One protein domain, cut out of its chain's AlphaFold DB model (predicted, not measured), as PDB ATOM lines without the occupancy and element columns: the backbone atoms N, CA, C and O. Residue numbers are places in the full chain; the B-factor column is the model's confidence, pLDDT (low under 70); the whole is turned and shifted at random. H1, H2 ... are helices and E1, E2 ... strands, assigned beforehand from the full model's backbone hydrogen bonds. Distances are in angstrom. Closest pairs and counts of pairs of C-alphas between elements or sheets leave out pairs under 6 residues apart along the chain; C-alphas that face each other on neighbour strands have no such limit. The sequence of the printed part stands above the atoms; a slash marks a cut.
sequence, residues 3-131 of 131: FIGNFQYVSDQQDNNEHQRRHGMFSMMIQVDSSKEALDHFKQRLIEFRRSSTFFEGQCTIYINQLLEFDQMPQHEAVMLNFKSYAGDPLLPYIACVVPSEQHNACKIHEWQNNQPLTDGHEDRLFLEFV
ATOM      1  N   PHE A   3     -28.571 -23.719  15.067       94.25
ATOM      2  CA  PHE A   3     -28.595 -22.553  14.206       94.25
ATOM      3  C   PHE A   3     -29.903 -22.503  13.437       94.25
ATOM      4  O   PHE A   3     -30.321 -23.514  12.872       94.25
ATOM      5  N   ILE A   4     -30.522 -21.324  13.384       94.31
ATOM      6  CA  ILE A   4     -31.704 -21.064  12.558       94.31
ATOM      7  C   ILE A   4     -31.368 -19.945  11.579       94.31
ATOM      8  O   ILE A   4     -31.151 -18.803  11.979       94.31
ATOM      9  N   GLY A   5     -31.313 -20.280  10.292       92.19
ATOM     10  CA  GLY A   5     -31.160 -19.311   9.212       92.19
ATOM     11  C   GLY A   5     -32.527 -18.864   8.703       92.19
ATOM     12  O   GLY A   5     -33.363 -19.710   8.386       92.19
ATOM     13  N   ASN A   6     -32.746 -17.554   8.609       90.94
ATOM     14  CA  ASN A   6     -33.915 -16.967   7.959       90.94
ATOM     15  C   ASN A   6     -33.500 -16.385   6.611       90.94
ATOM     16  O   ASN A   6     -32.580 -15.565   6.533       90.94
ATOM     17  N   PHE A   7     -34.214 -16.787   5.572       89.56
ATOM     18  CA  PHE A   7     -33.885 -16.473   4.195       89.56
ATOM     19  C   PHE A   7     -35.058 -15.806   3.495       89.56
ATOM     20  O   PHE A   7     -36.228 -16.115   3.753       89.56
ATOM     21  N   GLN A   8     -34.721 -14.932   2.560       87.75
ATOM     22  CA  GLN A   8     -35.621 -14.451   1.527       87.75
ATOM     23  C   GLN A   8     -35.137 -14.978   0.185       87.75
ATOM     24  O   GLN A   8     -33.935 -15.110  -0.037       87.75
ATOM     25  N   TYR A   9     -36.060 -15.281  -0.717       87.25
ATOM     26  CA  TYR A   9     -35.704 -15.565  -2.098       87.25
ATOM     27  C   TYR A   9     -36.561 -14.760  -3.054       87.25
ATOM     28  O   TYR A   9     -37.718 -14.440  -2.768       87.25
ATOM     29  N   VAL A  10     -35.969 -14.483  -4.203       85.31
ATOM     30  CA  VAL A  10     -36.614 -13.876  -5.356       85.31
ATOM     31  C   VAL A  10     -36.298 -14.750  -6.559       85.31
ATOM     32  O   VAL A  10     -35.187 -15.263  -6.675       85.31
ATOM     33  N   SER A  11     -37.276 -14.963  -7.427       84.25
ATOM     34  CA  SER A  11     -37.085 -15.678  -8.681       84.25
ATOM     35  C   SER A  11     -37.790 -14.952  -9.824       84.25
ATOM     36  O   SER A  11     -38.853 -14.347  -9.629       84.25
ATOM     37  N   ASP A  12     -37.131 -14.964 -10.979       82.56
ATOM     38  CA  ASP A  12     -37.588 -14.427 -12.259       82.56
ATOM     39  C   ASP A  12     -37.996 -12.948 -12.229       82.56
ATOM     40  O   ASP A  12     -38.919 -12.506 -12.910       82.56
ATOM     41  N   GLN A  13     -37.272 -12.143 -11.448       76.56
ATOM     42  CA  GLN A  13     -37.538 -10.711 -11.283       76.56
ATOM     43  C   GLN A  13     -37.361  -9.882 -12.563       76.56
ATOM     44  O   GLN A  13     -37.886  -8.775 -12.672       76.56
ATOM     45  N   GLN A  14     -36.641 -10.418 -13.543       73.12
ATOM     46  CA  GLN A  14     -36.467  -9.859 -14.877       73.12
ATOM     47  C   GLN A  14     -37.679 -10.072 -15.804       73.12
ATOM     48  O   GLN A  14     -37.734  -9.454 -16.867       73.12
ATOM     49  N   ASP A  15     -38.645 -10.932 -15.448       76.62
ATOM     50  CA  ASP A  15     -39.824 -11.190 -16.282       76.62
ATOM     51  C   ASP A  15     -40.778  -9.984 -16.269       76.62
ATOM     52  O   ASP A  15     -41.036  -9.381 -15.228       76.62
ATOM     53  N   ASN A  16     -41.333  -9.608 -17.421       77.69
ATOM     54  CA  ASN A  16     -42.296  -8.507 -17.523       77.69
ATOM     55  C   ASN A  16     -43.692  -8.888 -17.003       77.69
ATOM     56  O   ASN A  16     -44.494  -8.004 -16.705       77.69
ATOM     57  N   ASN A  17     -43.991 -10.181 -16.890       78.50
ATOM     58  CA  ASN A  17     -45.236 -10.687 -16.340       78.50
ATOM     59  C   ASN A  17     -45.114 -10.883 -14.823       78.50
ATOM     60  O   ASN A  17     -44.505 -11.838 -14.343       78.50
ATOM     61  N   GLU A  18     -45.766 -10.011 -14.056       73.88
ATOM     62  CA  GLU A  18     -45.759 -10.056 -12.589       73.88
ATOM     63  C   GLU A  18     -46.262 -11.387 -12.012       73.88
ATOM     64  O   GLU A  18     -45.815 -11.797 -10.946       73.88
ATOM     65  N   HIS A  19     -47.134 -12.114 -12.723       75.44
ATOM     66  CA  HIS A  19     -47.634 -13.415 -12.267       75.44
ATOM     67  C   HIS A  19     -46.582 -14.532 -12.298       75.44
ATOM     68  O   HIS A  19     -46.788 -15.575 -11.663       75.44
ATOM     69  N   GLN A  20     -45.487 -14.327 -13.036       73.38
ATOM     70  CA  GLN A  20     -44.358 -15.256 -13.111       73.38
ATOM     71  C   GLN A  20     -43.272 -14.931 -12.086       73.38
ATOM     72  O   GLN A  20     -42.583 -15.839 -11.632       73.38
ATOM     73  N   ARG A  21     -43.178 -13.672 -11.638       81.06
ATOM     74  CA  ARG A  21     -42.251 -13.282 -10.573       81.06
ATOM     75  C   ARG A  21     -42.625 -13.994  -9.280       81.06
ATOM     76  O   ARG A  21     -43.775 -13.965  -8.832       81.06
ATOM     77  N   ARG A  22     -41.638 -14.613  -8.637       80.94
ATOM     78  CA  ARG A  22     -41.810 -15.240  -7.324       80.94
ATOM     79  C   ARG A  22     -40.945 -14.537  -6.299       80.94
ATOM     80  O   ARG A  22     -39.819 -14.135  -6.570       80.94
ATOM     81  N   HIS A  23     -41.487 -14.414  -5.101       84.19
ATOM     82  CA  HIS A  23     -40.726 -14.064  -3.922       84.19
ATOM     83  C   HIS A  23     -41.267 -14.853  -2.742       84.19
ATOM     84  O   HIS A  23     -42.422 -15.285  -2.733       84.19
ATOM     85  N   GLY A  24     -40.434 -15.053  -1.735       83.38
ATOM     86  CA  GLY A  24     -40.877 -15.725  -0.533       83.38
ATOM     87  C   GLY A  24     -39.830 -15.717   0.554       83.38
ATOM     88  O   GLY A  24     -38.723 -15.208   0.399       83.38
ATOM     89  N   MET A  25     -40.216 -16.288   1.685       85.69
ATOM     90  CA  MET A  25     -39.387 -16.338   2.875       85.69
ATOM     91  C   MET A  25     -39.454 -17.730   3.467       85.69
ATOM     92  O   MET A  25     -40.528 -18.329   3.506       85.69
ATOM     93  N   PHE A  26     -38.332 -18.217   3.971       89.19
ATOM     94  CA  PHE A  26     -38.265 -19.524   4.606       89.19
ATOM     95  C   PHE A  26     -37.202 -19.537   5.700       89.19
ATOM     96  O   PHE A  26     -36.360 -18.644   5.790       89.19
ATOM     97  N   SER A  27     -37.252 -20.569   6.536       92.31
ATOM     98  CA  SER A  27     -36.277 -20.790   7.597       92.31
ATOM     99  C   SER A  27     -35.703 -22.194   7.480       92.31
ATOM    100  O   SER A  27     -36.411 -23.132   7.110       92.31
ATOM    101  N   MET A  28     -34.426 -22.347   7.807       94.25
ATOM    102  CA  MET A  28     -33.763 -23.646   7.926       94.25
ATOM    103  C   MET A  28     -33.113 -23.752   9.295       94.25
ATOM    104  O   MET A  28     -32.718 -22.744   9.876       94.25
ATOM    105  N   MET A  29     -32.991 -24.974   9.802       94.81
ATOM    106  CA  MET A  29     -32.392 -25.244  11.102       94.81
ATOM    107  C   MET A  29     -31.396 -26.388  10.998       94.81
ATOM    108  O   MET A  29     -31.644 -27.357  10.279       94.81
ATOM    109  N   ILE A  30     -30.285 -26.278  11.722       96.44
ATOM    110  CA  ILE A  30     -29.296 -27.348  11.839       96.44
ATOM    111  C   ILE A  30     -28.594 -27.291  13.196       96.44
ATOM    112  O   ILE A  30     -28.467 -26.222  13.791       96.44
ATOM    113  N   GLN A  31     -28.134 -28.440  13.683       96.25
ATOM    114  CA  GLN A  31     -27.247 -28.526  14.837       96.25
ATOM    115  C   GLN A  31     -25.819 -28.810  14.363       96.25
ATOM    116  O   GLN A  31     -25.588 -29.845  13.746       96.25
ATOM    117  N   VAL A  32     -24.889 -27.898  14.651       96.38
ATOM    118  CA  VAL A  32     -23.462 -27.983  14.279       96.38
ATOM    119  C   VAL A  32     -22.592 -27.232  15.292       96.38
ATOM    120  O   VAL A  32     -23.112 -26.612  16.231       96.38
ATOM    121  N   ASP A  33     -21.275 -27.267  15.106       94.31
ATOM    122  CA  ASP A  33     -20.308 -26.721  16.060       94.31
ATOM    123  C   ASP A  33     -19.896 -25.276  15.756       94.31
ATOM    124  O   ASP A  33     -19.226 -24.647  16.571       94.31
ATOM    125  N   SER A  34     -20.293 -24.705  14.612       95.00
ATOM    126  CA  SER A  34     -20.022 -23.294  14.308       95.00
ATOM    127  C   SER A  34     -21.015 -22.667  13.328       95.00
ATOM    128  O   SER A  34     -21.607 -23.340  12.484       95.00
ATOM    129  N   SER A  35     -21.131 -21.337  13.378       92.62
ATOM    130  CA  SER A  35     -21.941 -20.561  12.429       92.62
ATOM    131  C   SER A  35     -21.464 -20.717  10.982       92.62
ATOM    132  O   SER A  35     -22.282 -20.785  10.068       92.62
ATOM    133  N   LYS A  36     -20.149 -20.832  10.758       94.88
ATOM    134  CA  LYS A  36     -19.576 -21.082   9.427       94.88
ATOM    135  C   LYS A  36     -20.059 -22.415   8.856       94.88
ATOM    136  O   LYS A  36     -20.547 -22.453   7.732       94.88
ATOM    137  N   GLU A  37     -19.959 -23.476   9.651       96.94
ATOM    138  CA  GLU A  37     -20.425 -24.808   9.270       96.94
ATOM    139  C   GLU A  37     -21.933 -24.798   8.981       96.94
ATOM    140  O   GLU A  37     -22.367 -25.324   7.959       96.94
ATOM    141  N   ALA A  38     -22.732 -24.097   9.797       96.94
ATOM    142  CA  ALA A  38     -24.170 -23.962   9.561       96.94
ATOM    143  C   ALA A  38     -24.469 -23.328   8.194       96.94
ATOM    144  O   ALA A  38     -25.295 -23.841   7.438       96.94
ATOM    145  N   LEU A  39     -23.770 -22.241   7.848       95.31
ATOM    146  CA  LEU A  39     -23.932 -21.565   6.558       95.31
ATOM    147  C   LEU A  39     -23.529 -22.461   5.381       95.31
ATOM    148  O   LEU A  39     -24.234 -22.476   4.369       95.31
ATOM    149  N   ASP A  40     -22.436 -23.217   5.504       96.88
ATOM    150  CA  ASP A  40     -21.983 -24.149   4.467       96.88
ATOM    151  C   ASP A  40     -23.011 -25.276   4.251       96.88
ATOM    152  O   ASP A  40     -23.403 -25.555   3.112       96.88
ATOM    153  N   HIS A  41     -23.550 -25.842   5.334       97.44
ATOM    154  CA  HIS A  41     -24.621 -26.837   5.268       97.44
ATOM    155  C   HIS A  41     -25.915 -26.280   4.666       97.44
ATOM    156  O   HIS A  41     -26.544 -26.951   3.842       97.44
ATOM    157  N   PHE A  42     -26.319 -25.057   5.026       97.25
ATOM    158  CA  PHE A  42     -27.494 -24.416   4.430       97.25
ATOM    159  C   PHE A  42     -27.325 -24.231   2.921       97.25
ATOM    160  O   PHE A  42     -28.227 -24.591   2.163       97.25
ATOM    161  N   LYS A  43     -26.160 -23.753   2.463       95.44
ATOM    162  CA  LYS A  43     -25.862 -23.623   1.026       95.44
ATOM    163  C   LYS A  43     -25.942 -24.963   0.311       95.44
ATOM    164  O   LYS A  43     -26.635 -25.069  -0.700       95.44
ATOM    165  N   GLN A  44     -25.268 -25.986   0.836       96.12
ATOM    166  CA  GLN A  44     -25.285 -27.318   0.234       96.12
ATOM    167  C   GLN A  44     -26.718 -27.848   0.121       96.12
ATOM    168  O   GLN A  44     -27.124 -28.329  -0.937       96.12
ATOM    169  N   ARG A  45     -27.515 -27.697   1.181       94.75
ATOM    170  CA  ARG A  45     -28.889 -28.185   1.199       94.75
ATOM    171  C   ARG A  45     -29.803 -27.437   0.221       94.75
ATOM    172  O   ARG A  45     -30.661 -28.061  -0.396       94.75
ATOM    173  N   LEU A  46     -29.605 -26.132   0.024       93.75
ATOM    174  CA  LEU A  46     -30.320 -25.358  -1.001       93.75
ATOM    175  C   LEU A  46     -29.956 -25.806  -2.424       93.75
ATOM    176  O   LEU A  46     -30.842 -25.947  -3.266       93.75
ATOM    177  N   ILE A  47     -28.678 -26.109  -2.681       92.56
ATOM    178  CA  ILE A  47     -28.231 -26.685  -3.960       92.56
ATOM    179  C   ILE A  47     -28.891 -28.052  -4.198       92.56
ATOM    180  O   ILE A  47     -29.324 -28.354  -5.310       92.56
ATOM    181  N   GLU A  48     -28.998 -28.885  -3.163       92.06
ATOM    182  CA  GLU A  48     -29.692 -30.175  -3.249       92.06
ATOM    183  C   GLU A  48     -31.184 -30.006  -3.547       92.06
ATOM    184  O   GLU A  48     -31.707 -30.704  -4.417       92.06
ATOM    185  N   PHE A  49     -31.870 -29.064  -2.888       90.56
ATOM    186  CA  PHE A  49     -33.272 -28.764  -3.188       90.56
ATOM    187  C   PHE A  49     -33.460 -28.323  -4.638       90.56
ATOM    188  O   PHE A  49     -34.351 -28.846  -5.306       90.56
ATOM    189  N   ARG A  50     -32.579 -27.462  -5.162       86.38
ATOM    190  CA  ARG A  50     -32.623 -27.031  -6.568       86.38
ATOM    191  C   ARG A  50     -32.529 -28.199  -7.553       86.38
ATOM    192  O   ARG A  50     -33.119 -28.147  -8.625       86.38
ATOM    193  N   ARG A  51     -31.773 -29.247  -7.204       87.25
ATOM    194  CA  ARG A  51     -31.580 -30.442  -8.046       87.25
ATOM    195  C   ARG A  51     -32.697 -31.473  -7.912       87.25
ATOM    196  O   ARG A  51     -32.893 -32.259  -8.831       87.25
ATOM    197  N   SER A  52     -33.359 -31.530  -6.759       85.50
ATOM    198  CA  SER A  52     -34.265 -32.632  -6.397       85.50
ATOM    199  C   SER A  52     -35.741 -32.245  -6.348       85.50
ATOM    200  O   SER A  52     -36.590 -33.117  -6.182       85.50
ATOM    201  N   SER A  53     -36.060 -30.958  -6.484       81.69
ATOM    202  CA  SER A  53     -37.420 -30.436  -6.360       81.69
ATOM    203  C   SER A  53     -37.685 -29.317  -7.362       81.69
ATOM    204  O   SER A  53     -36.761 -28.796  -7.982       81.69
ATOM    205  N   THR A  54     -38.948 -28.914  -7.466       79.00
ATOM    206  CA  THR A  54     -39.384 -27.743  -8.242       79.00
ATOM    207  C   THR A  54     -39.214 -26.429  -7.466       79.00
ATOM    208  O   THR A  54     -39.776 -25.399  -7.833       79.00
ATOM    209  N   PHE A  55     -38.502 -26.445  -6.332       76.50
ATOM    210  CA  PHE A  55     -38.199 -25.226  -5.587       76.50
ATOM    211  C   PHE A  55     -37.044 -24.461  -6.242       76.50
ATOM    212  O   PHE A  55     -36.091 -25.055  -6.748       76.50
ATOM    213  N   PHE A  56     -37.116 -23.128  -6.161       82.56
ATOM    214  CA  PHE A  56     -36.081 -22.208  -6.652       82.56
ATOM    215  C   PHE A  56     -35.808 -22.337  -8.162       82.56
ATOM    216  O   PHE A  56     -34.666 -22.225  -8.602       82.56
ATOM    217  N   GLU A  57     -36.850 -22.607  -8.954       79.06
ATOM    218  CA  GLU A  57     -36.778 -22.603 -10.419       79.06
ATOM    219  C   GLU A  57     -36.475 -21.212 -10.995       79.06
ATOM    220  O   GLU A  57     -36.566 -20.201 -10.295       79.06
ATOM    221  N   GLY A  58     -36.081 -21.186 -12.273       82.94
ATOM    222  CA  GLY A  58     -35.698 -19.958 -12.968       82.94
ATOM    223  C   GLY A  58     -34.387 -19.351 -12.468       82.94
ATOM    224  O   GLY A  58     -33.546 -20.054 -11.887       82.94
ATOM    225  N   GLN A  59     -34.233 -18.049 -12.718       83.88
ATOM    226  CA  GLN A  59     -33.161 -17.241 -12.135       83.88
ATOM    227  C   GLN A  59     -33.559 -16.902 -10.708       83.88
ATOM    228  O   GLN A  59     -34.491 -16.130 -10.497       83.88
ATOM    229  N   CYS A  60     -32.888 -17.512  -9.733       87.62
ATOM    230  CA  CYS A  60     -33.275 -17.425  -8.332       87.62
ATOM    231  C   CYS A  60     -32.124 -16.904  -7.479       87.62
ATOM    232  O   CYS A  60     -31.050 -17.505  -7.425       87.62
ATOM    233  N   THR A  61     -32.392 -15.855  -6.714       87.62
ATOM    234  CA  THR A  61     -31.436 -15.255  -5.786       87.62
ATOM    235  C   THR A  61     -31.954 -15.410  -4.362       87.62
ATOM    236  O   THR A  61     -33.114 -15.115  -4.070       87.62
ATOM    237  N   ILE A  62     -31.103 -15.919  -3.474       88.81
ATOM    238  CA  ILE A  62     -31.407 -16.168  -2.065       88.81
ATOM    239  C   ILE A  62     -30.542 -15.241  -1.212       88.81
ATOM    240  O   ILE A  62     -29.315 -15.190  -1.344       88.81
ATOM    241  N   TYR A  63     -31.194 -14.542  -0.294       87.06
ATOM    242  CA  TYR A  63     -30.602 -13.623   0.666       87.06
ATOM    243  C   TYR A  63     -30.731 -14.216   2.062       87.06
ATOM    244  O   TYR A  63     -31.737 -14.854   2.389       87.06
ATOM    245  N   ILE A  64     -29.706 -14.021   2.888       87.81
ATOM    246  CA  ILE A  64     -29.778 -14.364   4.304       87.81
ATOM    247  C   ILE A  64     -30.086 -13.096   5.081       87.81
ATOM    248  O   ILE A  64     -29.271 -12.179   5.175       87.81
ATOM    249  N   ASN A  65     -31.272 -13.062   5.664       82.75
ATOM    250  CA  ASN A  65     -31.693 -11.934   6.478       82.75
ATOM    251  C   ASN A  65     -31.059 -12.031   7.859       82.75
ATOM    252  O   ASN A  65     -30.727 -11.019   8.476       82.75
ATOM    253  N   GLN A  66     -30.903 -13.261   8.359       85.19
ATOM    254  CA  GLN A  66     -30.497 -13.487   9.731       85.19
ATOM    255  C   GLN A  66     -30.016 -14.914   9.981       85.19
ATOM    256  O   GLN A  66     -30.516 -15.868   9.386       85.19
ATOM    257  N   LEU A  67     -29.105 -15.044  10.944       89.50
ATOM    258  CA  LEU A  67     -28.684 -16.304  11.539       89.50
ATOM    259  C   LEU A  67     -28.843 -16.198  13.060       89.50
ATOM    260  O   LEU A  67     -28.232 -15.330  13.678       89.50
ATOM    261  N   LEU A  68     -29.683 -17.048  13.649       89.94
ATOM    262  CA  LEU A  68     -29.801 -17.212  15.098       89.94
ATOM    263  C   LEU A  68     -28.932 -18.367  15.562       89.94
ATOM    264  O   LEU A  68     -28.872 -19.396  14.890       89.94
ATOM    265  N   GLU A  69     -28.338 -18.202  16.733       91.69
ATOM    266  CA  GLU A  69     -27.511 -19.194  17.406       91.69
ATOM    267  C   GLU A  69     -28.090 -19.465  18.793       91.69
ATOM    268  O   GLU A  69     -28.415 -18.539  19.536       91.69
ATOM    269  N   PHE A  70     -28.238 -20.745  19.119       89.25
ATOM    270  CA  PHE A  70     -28.728 -21.216  20.405       89.25
ATOM    271  C   PHE A  70     -27.795 -22.296  20.941       89.25
ATOM    272  O   PHE A  70     -27.572 -23.323  20.293       89.25
ATOM    273  N   ASP A  71     -27.318 -22.128  22.168       85.88
ATOM    274  CA  ASP A  71     -26.581 -23.190  22.855       85.88
ATOM    275  C   ASP A  71     -27.488 -24.389  23.155       85.88
ATOM    276  O   ASP A  71     -27.084 -25.546  23.016       85.88
ATOM    277  N   GLN A  72     -28.741 -24.111  23.523       84.38
ATOM    278  CA  GLN A  72     -29.759 -25.100  23.857       84.38
ATOM    279  C   GLN A  72     -31.132 -24.645  23.358       84.38
ATOM    280  O   GLN A  72     -31.423 -23.451  23.302       84.38
ATOM    281  N   MET A  73     -31.989 -25.608  23.018       85.00
ATOM    282  CA  MET A  73     -33.368 -25.307  22.633       85.00
ATOM    283  C   MET A  73     -34.197 -24.909  23.864       85.00
ATOM    284  O   MET A  73     -34.014 -25.512  24.925       85.00
ATOM    285  N   PRO A  74     -35.132 -23.946  23.738       83.62
ATOM    286  CA  PRO A  74     -36.032 -23.579  24.829       83.62
ATOM    287  C   PRO A  74     -36.835 -24.791  25.328       83.62
ATOM    288  O   PRO A  74     -37.435 -25.502  24.525       83.62
ATOM    289  N   GLN A  75     -36.842 -25.033  26.646       85.12
ATOM    290  CA  GLN A  75     -37.522 -26.194  27.252       85.12
ATOM    291  C   GLN A  75     -38.764 -25.834  28.077       85.12
ATOM    292  O   GLN A  75     -39.690 -26.637  28.163       85.12
ATOM    293  N   HIS A  76     -38.780 -24.654  28.702       84.19
ATOM    294  CA  HIS A  76     -39.812 -24.281  29.678       84.19
ATOM    295  C   HIS A  76     -40.795 -23.228  29.161       84.19
ATOM    296  O   HIS A  76     -41.948 -23.219  29.582       84.19
ATOM    297  N   GLU A  77     -40.362 -22.382  28.227       80.12
ATOM    298  CA  GLU A  77     -41.174 -21.308  27.658       80.12
ATOM    299  C   GLU A  77     -41.103 -21.339  26.132       80.12
ATOM    300  O   GLU A  77     -40.060 -21.641  25.542       80.12
ATOM    301  N   ALA A  78     -42.229 -21.035  25.486       81.50
ATOM    302  CA  ALA A  78     -42.282 -20.896  24.040       81.50
ATOM    303  C   ALA A  78     -41.601 -19.586  23.627       81.50
ATOM    304  O   ALA A  78     -41.943 -18.519  24.131       81.50
ATOM    305  N   VAL A  79     -40.665 -19.660  22.679       81.94
ATOM    306  CA  VAL A  79     -39.945 -18.488  22.170       81.94
ATOM    307  C   VAL A  79     -40.463 -18.136  20.784       81.94
ATOM    308  O   VAL A  79     -40.461 -18.963  19.870       81.94
ATOM    309  N   MET A  80     -40.883 -16.883  20.610       79.56
ATOM    310  CA  MET A  80     -41.202 -16.347  19.293       79.56
ATOM    311  C   MET A  80     -39.895 -16.099  18.542       79.56
ATOM    312  O   MET A  80     -39.141 -15.204  18.892       79.56
ATOM    313  N   LEU A  81     -39.600 -16.904  17.522       79.38
ATOM    314  CA  LEU A  81     -38.352 -16.775  16.759       79.38
ATOM    315  C   LEU A  81     -38.430 -15.657  15.716       79.38
ATOM    316  O   LEU A  81     -37.474 -14.908  15.532       79.38
ATOM    317  N   ASN A  82     -39.592 -15.547  15.068       74.69
ATOM    318  CA  ASN A  82     -39.891 -14.568  14.034       74.69
ATOM    319  C   ASN A  82     -41.325 -14.057  14.213       74.69
ATOM    320  O   ASN A  82     -42.245 -14.852  14.408       74.69
ATOM    321  N   PHE A  83     -41.520 -12.752  14.061       76.94
ATOM    322  CA  PHE A  83     -42.832 -12.116  13.959       76.94
ATOM    323  C   PHE A  83     -42.904 -11.339  12.652       76.94
ATOM    324  O   PHE A  83     -41.939 -10.663  12.313       76.94
ATOM    325  N   LYS A  84     -44.020 -11.421  11.921       71.81
ATOM    326  CA  LYS A  84     -44.263 -10.612  10.720       71.81
ATOM    327  C   LYS A  84     -45.632  -9.965  10.817       71.81
ATOM    328  O   LYS A  84     -46.609 -10.656  11.093       71.81
ATOM    329  N   SER A  85     -45.694  -8.667  10.553       65.06
ATOM    330  CA  SER A  85     -46.934  -7.897  10.538       65.06
ATOM    331  C   SER A  85     -47.043  -7.097   9.250       65.06
ATOM    332  O   SER A  85     -46.104  -6.401   8.862       65.06
ATOM    333  N   TYR A  86     -48.208  -7.183   8.615       63.22
ATOM    334  CA  TYR A  86     -48.554  -6.503   7.369       63.22
ATOM    335  C   TYR A  86     -49.607  -5.431   7.671       63.22
ATOM    336  O   TYR A  86     -50.504  -5.673   8.481       63.22
ATOM    337  N   ALA A  87     -49.505  -4.255   7.050       50.81
ATOM    338  CA  ALA A  87     -50.513  -3.203   7.162       50.81
ATOM    339  C   ALA A  87     -51.325  -3.116   5.856       50.81
ATOM    340  O   ALA A  87     -50.737  -2.935   4.797       50.81
ATOM    341  N   GLY A  88     -52.658  -3.209   5.935       53.91
ATOM    342  CA  GLY A  88     -53.562  -3.173   4.772       53.91
ATOM    343  C   GLY A  88     -53.902  -4.551   4.178       53.91
ATOM    344  O   GLY A  88     -53.559  -5.583   4.753       53.91
ATOM    345  N   ASP A  89     -54.602  -4.558   3.036       48.53
ATOM    346  CA  ASP A  89     -54.756  -5.752   2.185       48.53
ATOM    347  C   ASP A  89     -53.380  -6.146   1.617       48.53
ATOM    348  O   ASP A  89     -52.570  -5.251   1.387       48.53
ATOM    349  N   PRO A  90     -53.076  -7.447   1.419       46.12
ATOM    350  CA  PRO A  90     -51.713  -7.981   1.338       46.12
ATOM    351  C   PRO A  90     -50.941  -7.466   0.116       46.12
ATOM    352  O   PRO A  90     -50.826  -8.128  -0.911       46.12
ATOM    353  N   LEU A  91     -50.373  -6.279   0.268       55.12
ATOM    354  CA  LEU A  91     -49.395  -5.645  -0.592       55.12
ATOM    355  C   LEU A  91     -48.316  -5.102   0.344       55.12
ATOM    356  O   LEU A  91     -48.599  -4.369   1.287       55.12
ATOM    357  N   LEU A  92     -47.084  -5.546   0.103       53.53
ATOM    358  CA  LEU A  92     -45.858  -5.068   0.748       53.53
ATOM    359  C   LEU A  92     -45.863  -3.527   0.863       53.53
ATOM    360  O   LEU A  92     -46.362  -2.873  -0.059       53.53
ATOM    361  N   PRO A  93     -45.301  -2.932   1.940       55.12
ATOM    362  CA  PRO A  93     -44.244  -3.455   2.829       55.12
ATOM    363  C   PRO A  93     -44.723  -4.180   4.105       55.12
ATOM    364  O   PRO A  93     -45.899  -4.135   4.467       55.12
ATOM    365  N   TYR A  94     -43.801  -4.854   4.811       58.78
ATOM    366  CA  TYR A  94     -44.082  -5.523   6.093       58.78
ATOM    367  C   TYR A  94     -42.969  -5.322   7.126       58.78
ATOM    368  O   TYR A  94     -41.800  -5.125   6.794       58.78
ATOM    369  N   ILE A  95     -43.349  -5.402   8.401       60.47
ATOM    370  CA  ILE A  95     -42.427  -5.334   9.538       60.47
ATOM    371  C   ILE A  95     -42.112  -6.762   9.974       60.47
ATOM    372  O   ILE A  95     -43.038  -7.553  10.176       60.47
ATOM    373  N   ALA A  96     -40.831  -7.085  10.162       60.31
ATOM    374  CA  ALA A  96     -40.420  -8.333  10.792       60.31
ATOM    375  C   ALA A  96     -39.613  -8.078  12.061       60.31
ATOM    376  O   ALA A  96     -38.715  -7.244  12.076       60.31
ATOM    377  N   CYS A  97     -39.911  -8.821  13.122       62.31
ATOM    378  CA  CYS A  97     -39.172  -8.750  14.376       62.31
ATOM    379  C   CYS A  97     -38.501 -10.081  14.687       62.31
ATOM    380  O   CYS A  97     -39.034 -11.160  14.407       62.31
ATOM    381  N   VAL A  98     -37.328  -9.963  15.296       59.75
ATOM    382  CA  VAL A  98     -36.418 -11.058  15.606       59.75
ATOM    383  C   VAL A  98     -36.392 -11.296  17.098       59.75
ATOM    384  O   VAL A  98     -36.105 -10.356  17.835       59.75
ATOM    385  N   VAL A  99     -36.658 -12.536  17.521       61.34
ATOM    386  CA  VAL A  99     -36.728 -12.918  18.945       61.34
ATOM    387  C   VAL A  99     -37.435 -11.833  19.781       61.34
ATOM    388  O   VAL A  99     -36.866 -11.329  20.753       61.34
ATOM    389  N   PRO A 100     -38.631 -11.364  19.360       56.12
ATOM    390  CA  PRO A 100     -39.298 -10.288  20.072       56.12
ATOM    391  C   PRO A 100     -39.628 -10.746  21.493       56.12
ATOM    392  O   PRO A 100     -40.102 -11.862  21.714       56.12
ATOM    393  N   SER A 101     -39.378  -9.867  22.456       64.50
ATOM    394  CA  SER A 101     -39.737 -10.062  23.862       64.50
ATOM    395  C   SER A 101     -40.357  -8.780  24.405       64.50
ATOM    396  O   SER A 101     -40.191  -7.717  23.811       64.50
ATOM    397  N   GLU A 102     -41.013  -8.842  25.567       58.03
ATOM    398  CA  GLU A 102     -41.599  -7.647  26.202       58.03
ATOM    399  C   GLU A 102     -40.567  -6.536  26.490       58.03
ATOM    400  O   GLU A 102     -40.937  -5.380  26.678       58.03
ATOM    401  N   GLN A 103     -39.273  -6.873  26.501       53.22
ATOM    402  CA  GLN A 103     -38.170  -5.958  26.804       53.22
ATOM    403  C   GLN A 103     -37.342  -5.552  25.572       53.22
ATOM    404  O   GLN A 103     -36.641  -4.543  25.631       53.22
ATOM    405  N   HIS A 104     -37.406  -6.299  24.462       52.03
ATOM    406  CA  HIS A 104     -36.584  -6.060  23.271       52.03
ATOM    407  C   HIS A 104     -37.407  -6.190  21.984       52.03
ATOM    408  O   HIS A 104     -37.839  -7.283  21.616       52.03
ATOM    409  N   ASN A 105     -37.543  -5.070  21.267       55.22
ATOM    410  CA  ASN A 105     -38.164  -4.984  19.946       55.22
ATOM    411  C   ASN A 105     -37.090  -4.701  18.886       55.22
ATOM    412  O   ASN A 105     -36.861  -3.552  18.514       55.22
ATOM    413  N   ALA A 106     -36.420  -5.745  18.392       60.16
ATOM    414  CA  ALA A 106     -35.513  -5.655  17.242       60.16
ATOM    415  C   ALA A 106     -36.297  -5.819  15.927       60.16
ATOM    416  O   ALA A 106     -36.067  -6.750  15.152       60.16
ATOM    417  N   CYS A 107     -37.299  -4.965  15.727       65.25
ATOM    418  CA  CYS A 107     -38.115  -4.961  14.520       65.25
ATOM    419  C   CYS A 107     -37.399  -4.205  13.401       65.25
ATOM    420  O   CYS A 107     -36.876  -3.119  13.637       65.25
ATOM    421  N   LYS A 108     -37.413  -4.774  12.198       68.50
ATOM    422  CA  LYS A 108     -36.897  -4.166  10.976       68.50
ATOM    423  C   LYS A 108     -38.001  -4.046   9.935       68.50
ATOM    424  O   LYS A 108     -38.917  -4.875   9.882       68.50
ATOM    425  N   ILE A 109     -37.923  -3.005   9.121       64.94
ATOM    426  CA  ILE A 109     -38.833  -2.776   8.000       64.94
ATOM    427  C   ILE A 109     -38.225  -3.457   6.776       64.94
ATOM    428  O   ILE A 109     -37.090  -3.167   6.409       64.94
ATOM    429  N   HIS A 110     -38.972  -4.366   6.150       65.62
ATOM    430  CA  HIS A 110     -38.554  -5.004   4.906       65.62
ATOM    431  C   HIS A 110     -39.311  -4.396   3.728       65.62
ATOM    432  O   HIS A 110     -40.546  -4.412   3.679       65.62
ATOM    433  N   GLU A 111     -38.551  -3.884   2.770       68.75
ATOM    434  CA  GLU A 111     -39.037  -3.157   1.600       68.75
ATOM    435  C   GLU A 111     -38.470  -3.770   0.320       68.75
ATOM    436  O   GLU A 111     -37.580  -4.620   0.350       68.75
ATOM    437  N   TRP A 112     -39.017  -3.354  -0.818       65.88
ATOM    438  CA  TRP A 112     -38.546  -3.746  -2.141       65.88
ATOM    439  C   TRP A 112     -38.335  -2.495  -2.981       65.88
ATOM    440  O   TRP A 112     -39.256  -1.693  -3.142       65.88
ATOM    441  N   GLN A 113     -37.145  -2.344  -3.556       67.94
ATOM    442  CA  GLN A 113     -36.848  -1.269  -4.499       67.94
ATOM    443  C   GLN A 113     -36.094  -1.849  -5.689       67.94
ATOM    444  O   GLN A 113     -35.126  -2.582  -5.520       67.94
ATOM    445  N   ASN A 114     -36.553  -1.542  -6.906       68.81
ATOM    446  CA  ASN A 114     -35.939  -2.019  -8.150       68.81
ATOM    447  C   ASN A 114     -35.725  -3.550  -8.190       68.81
ATOM    448  O   ASN A 114     -34.684  -4.019  -8.640       68.81
ATOM    449  N   ASN A 115     -36.709  -4.322  -7.711       66.62
ATOM    450  CA  ASN A 115     -36.676  -5.790  -7.607       66.62
ATOM    451  C   ASN A 115     -35.590  -6.376  -6.684       66.62
ATOM    452  O   ASN A 115     -35.273  -7.561  -6.784       66.62
ATOM    453  N   GLN A 116     -35.038  -5.573  -5.774       67.75
ATOM    454  CA  GLN A 116     -34.122  -6.036  -4.738       67.75
ATOM    455  C   GLN A 116     -34.741  -5.859  -3.346       67.75
ATOM    456  O   GLN A 116     -35.421  -4.853  -3.105       67.75
ATOM    457  N   PRO A 117     -34.524  -6.823  -2.431       70.56
ATOM    458  CA  PRO A 117     -34.954  -6.684  -1.051       70.56
ATOM    459  C   PRO A 117     -34.083  -5.670  -0.301       70.56
ATOM    460  O   PRO A 117     -32.852  -5.662  -0.405       70.56
ATOM    461  N   LEU A 118     -34.753  -4.834   0.484       73.19
ATOM    462  CA  LEU A 118     -34.164  -3.871   1.400       73.19
ATOM    463  C   LEU A 118     -34.607  -4.194   2.827       73.19
ATOM    464  O   LEU A 118     -35.765  -4.545   3.069       73.19
ATOM    465  N   THR A 119     -33.710  -3.987   3.783       70.31
ATOM    466  CA  THR A 119     -34.019  -4.013   5.211       70.31
ATOM    467  C   THR A 119     -33.591  -2.690   5.840       70.31
ATOM    468  O   THR A 119     -32.419  -2.324   5.777       70.31
ATOM    469  N   ASP A 120     -34.537  -1.970   6.446       71.38
ATOM    470  CA  ASP A 120     -34.351  -0.626   7.015       71.38
ATOM    471  C   ASP A 120     -33.709   0.363   6.016       71.38
ATOM    472  O   ASP A 120     -32.851   1.168   6.376       71.38
ATOM    473  N   GLY A 121     -34.085   0.271   4.735       67.00
ATOM    474  CA  GLY A 121     -33.536   1.101   3.655       67.00
ATOM    475  C   GLY A 121     -32.135   0.706   3.164       67.00
ATOM    476  O   GLY A 121     -31.560   1.422   2.346       67.00
ATOM    477  N   HIS A 122     -31.576  -0.416   3.628       72.31
ATOM    478  CA  HIS A 122     -30.277  -0.940   3.193       72.31
ATOM    479  C   HIS A 122     -30.420  -2.225   2.369       72.31
ATOM    480  O   HIS A 122     -31.275  -3.053   2.666       72.31
ATOM    481  N   GLU A 123     -29.552  -2.417   1.369       73.81
ATOM    482  CA  GLU A 123     -29.507  -3.645   0.560       73.81
ATOM    483  C   GLU A 123     -29.225  -4.883   1.423       73.81
ATOM    484  O   GLU A 123     -28.286  -4.907   2.232       73.81
ATOM    485  N   ASP A 124     -30.030  -5.930   1.227       72.88
ATOM    486  CA  ASP A 124     -29.822  -7.208   1.896       72.88
ATOM    487  C   ASP A 124     -28.566  -7.923   1.373       72.88
ATOM    488  O   ASP A 124     -28.169  -7.827   0.208       72.88
ATOM    489  N   ARG A 125     -27.919  -8.694   2.253       77.88
ATOM    490  CA  ARG A 125     -26.685  -9.409   1.908       77.88
ATOM    491  C   ARG A 125     -26.996 -10.637   1.055       77.88
ATOM    492  O   ARG A 125     -27.621 -11.590   1.530       77.88
ATOM    493  N   LEU A 126     -26.490 -10.636  -0.180       79.94
ATOM    494  CA  LEU A 126     -26.519 -11.795  -1.071       79.94
ATOM    495  C   LEU A 126     -25.914 -13.019  -0.375       79.94
ATOM    496  O   LEU A 126     -24.787 -12.972   0.124       79.94
ATOM    497  N   PHE A 127     -26.658 -14.124  -0.365       83.94
ATOM    498  CA  PHE A 127     -26.201 -15.376   0.228       83.94
ATOM    499  C   PHE A 127     -25.847 -16.425  -0.825       83.94
ATOM    500  O   PHE A 127     -24.804 -17.079  -0.718       83.94
ATOM    501  N   LEU A 128     -26.708 -16.580  -1.832       82.31
ATOM    502  CA  LEU A 128     -26.551 -17.534  -2.923       82.31
ATOM    503  C   LEU A 128     -27.331 -17.063  -4.155       82.31
ATOM    504  O   LEU A 128     -28.419 -16.512  -4.025       82.31
ATOM    505  N   GLU A 129     -26.807 -17.330  -5.344       85.00
ATOM    506  CA  GLU A 129     -27.477 -17.050  -6.614       85.00
ATOM    507  C   GLU A 129     -27.428 -18.290  -7.511       85.00
ATOM    508  O   GLU A 129     -26.398 -18.965  -7.598       85.00
ATOM    509  N   PHE A 130     -28.555 -18.593  -8.154       81.81
ATOM    510  CA  PHE A 130     -28.689 -19.609  -9.190       81.81
ATOM    511  C   PHE A 130     -28.974 -18.914 -10.525       81.81
ATOM    512  O   PHE A 130     -30.017 -18.272 -10.670       81.81
ATOM    513  N   VAL A 131     -28.047 -19.063 -11.476       69.88
ATOM    514  CA  VAL A 131     -28.143 -18.532 -12.848       69.88
ATOM    515  C   VAL A 131     -28.704 -19.582 -13.795       69.88
ATOM    516  O   VAL A 131     -28.291 -20.759 -13.666       69.88
TER     517      VAL A 131
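AT A GLANCE: This is residues 3 to 131 of the 131 residues of an uncharacterized protein of Desulfatitalea sp (UniProt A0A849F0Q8). A twisted four-stranded sheet, E2 E1 E3 E8, has one helix, H1, on one face; over its other face, partly and loosely, comes a second twisted sheet, E4 E5 E6 E7. The hairpin turn between E1 and E2 makes one end of the long axis, and residues 73 to 78 stick out at the other. The printed part has 129 residues with one named helix and eight named strands, E1 E2 H1 E3 E4 E5 E6 E7 E8 along the chain; both sheets are antiparallel and the class is mixed, helices and strands. The whole is compact, with a radius of gyration of the C-alphas of 15.8 A and spans of 49 by 37 by 23 A.

IN THESE COORDINATES: Find C-alpha 3 at (-28.595, -22.553, 14.206); from there E1, residues 3 to 11, runs 25.4 A. Its sheet also holds E2, residues 22 to 31, 29.7 A, E3, residues 60 to 70, 29.3 A, and E8, residues 126 to 130, which ends at C-alpha 130 at (-28.689, -19.609, -9.190). H1, residues 35 to 52, runs 25.5 A. In the second sheet look for E4, residues 82 to 86, E5, residues 94 to 101, E6, residues 104 to 113, 28.2 A, and E7, residues 116 to 119.

HOW THE PARTS SIT: Start at the hairpin of E1 and E2, where N 5 and O 28 are 2.9 A apart, within hydrogen-bond range. On the other side of E1 comes E3, with N 6 and O 66 at 2.9 A; E3 bends by 50 degrees at residue 65. The antiparallel neighbour of E3 is the edge strand E8, with N 62 and O 128 at 2.8 A, within hydrogen-bond range. H1 is on this sheet, making two layers, a helix on one face of a sheet; the closest C-alphas of H1 and E2 are those of Ala 38 and Ile 30, 6.6 A apart. In H1 every O i to N i+4 pair is within hydrogen-bond range. E2, H1 and E3 form a split strand-helix-strand unit, two strands running the same way with E1 between them, and its crossover is right-handed. E4 to E7 form a meander, each strand the antiparallel neighbour of the one before: N 85 and O 95 are 2.9 A apart, N 96 and O 108 2.9 A, and N 111 and O 118 2.9 A. E5 bends by 72 degrees at residue 98. Between the sheets, E3 and E7 are near each other, with 6 pairs of C-alphas within 10 A, while E1 and E7 are only just apart, at 8.2 A.

THE WHOLE: The two C-alphas farthest apart are those of Asn 16 and His 76, 49.8 A. The printed part has no cut, and its one long link is E3 to E4, where residues 73 to 78 stand free. The mean pLDDT of the printed part is 78.8; residues 85 to 116, 121 and 131 are under 70.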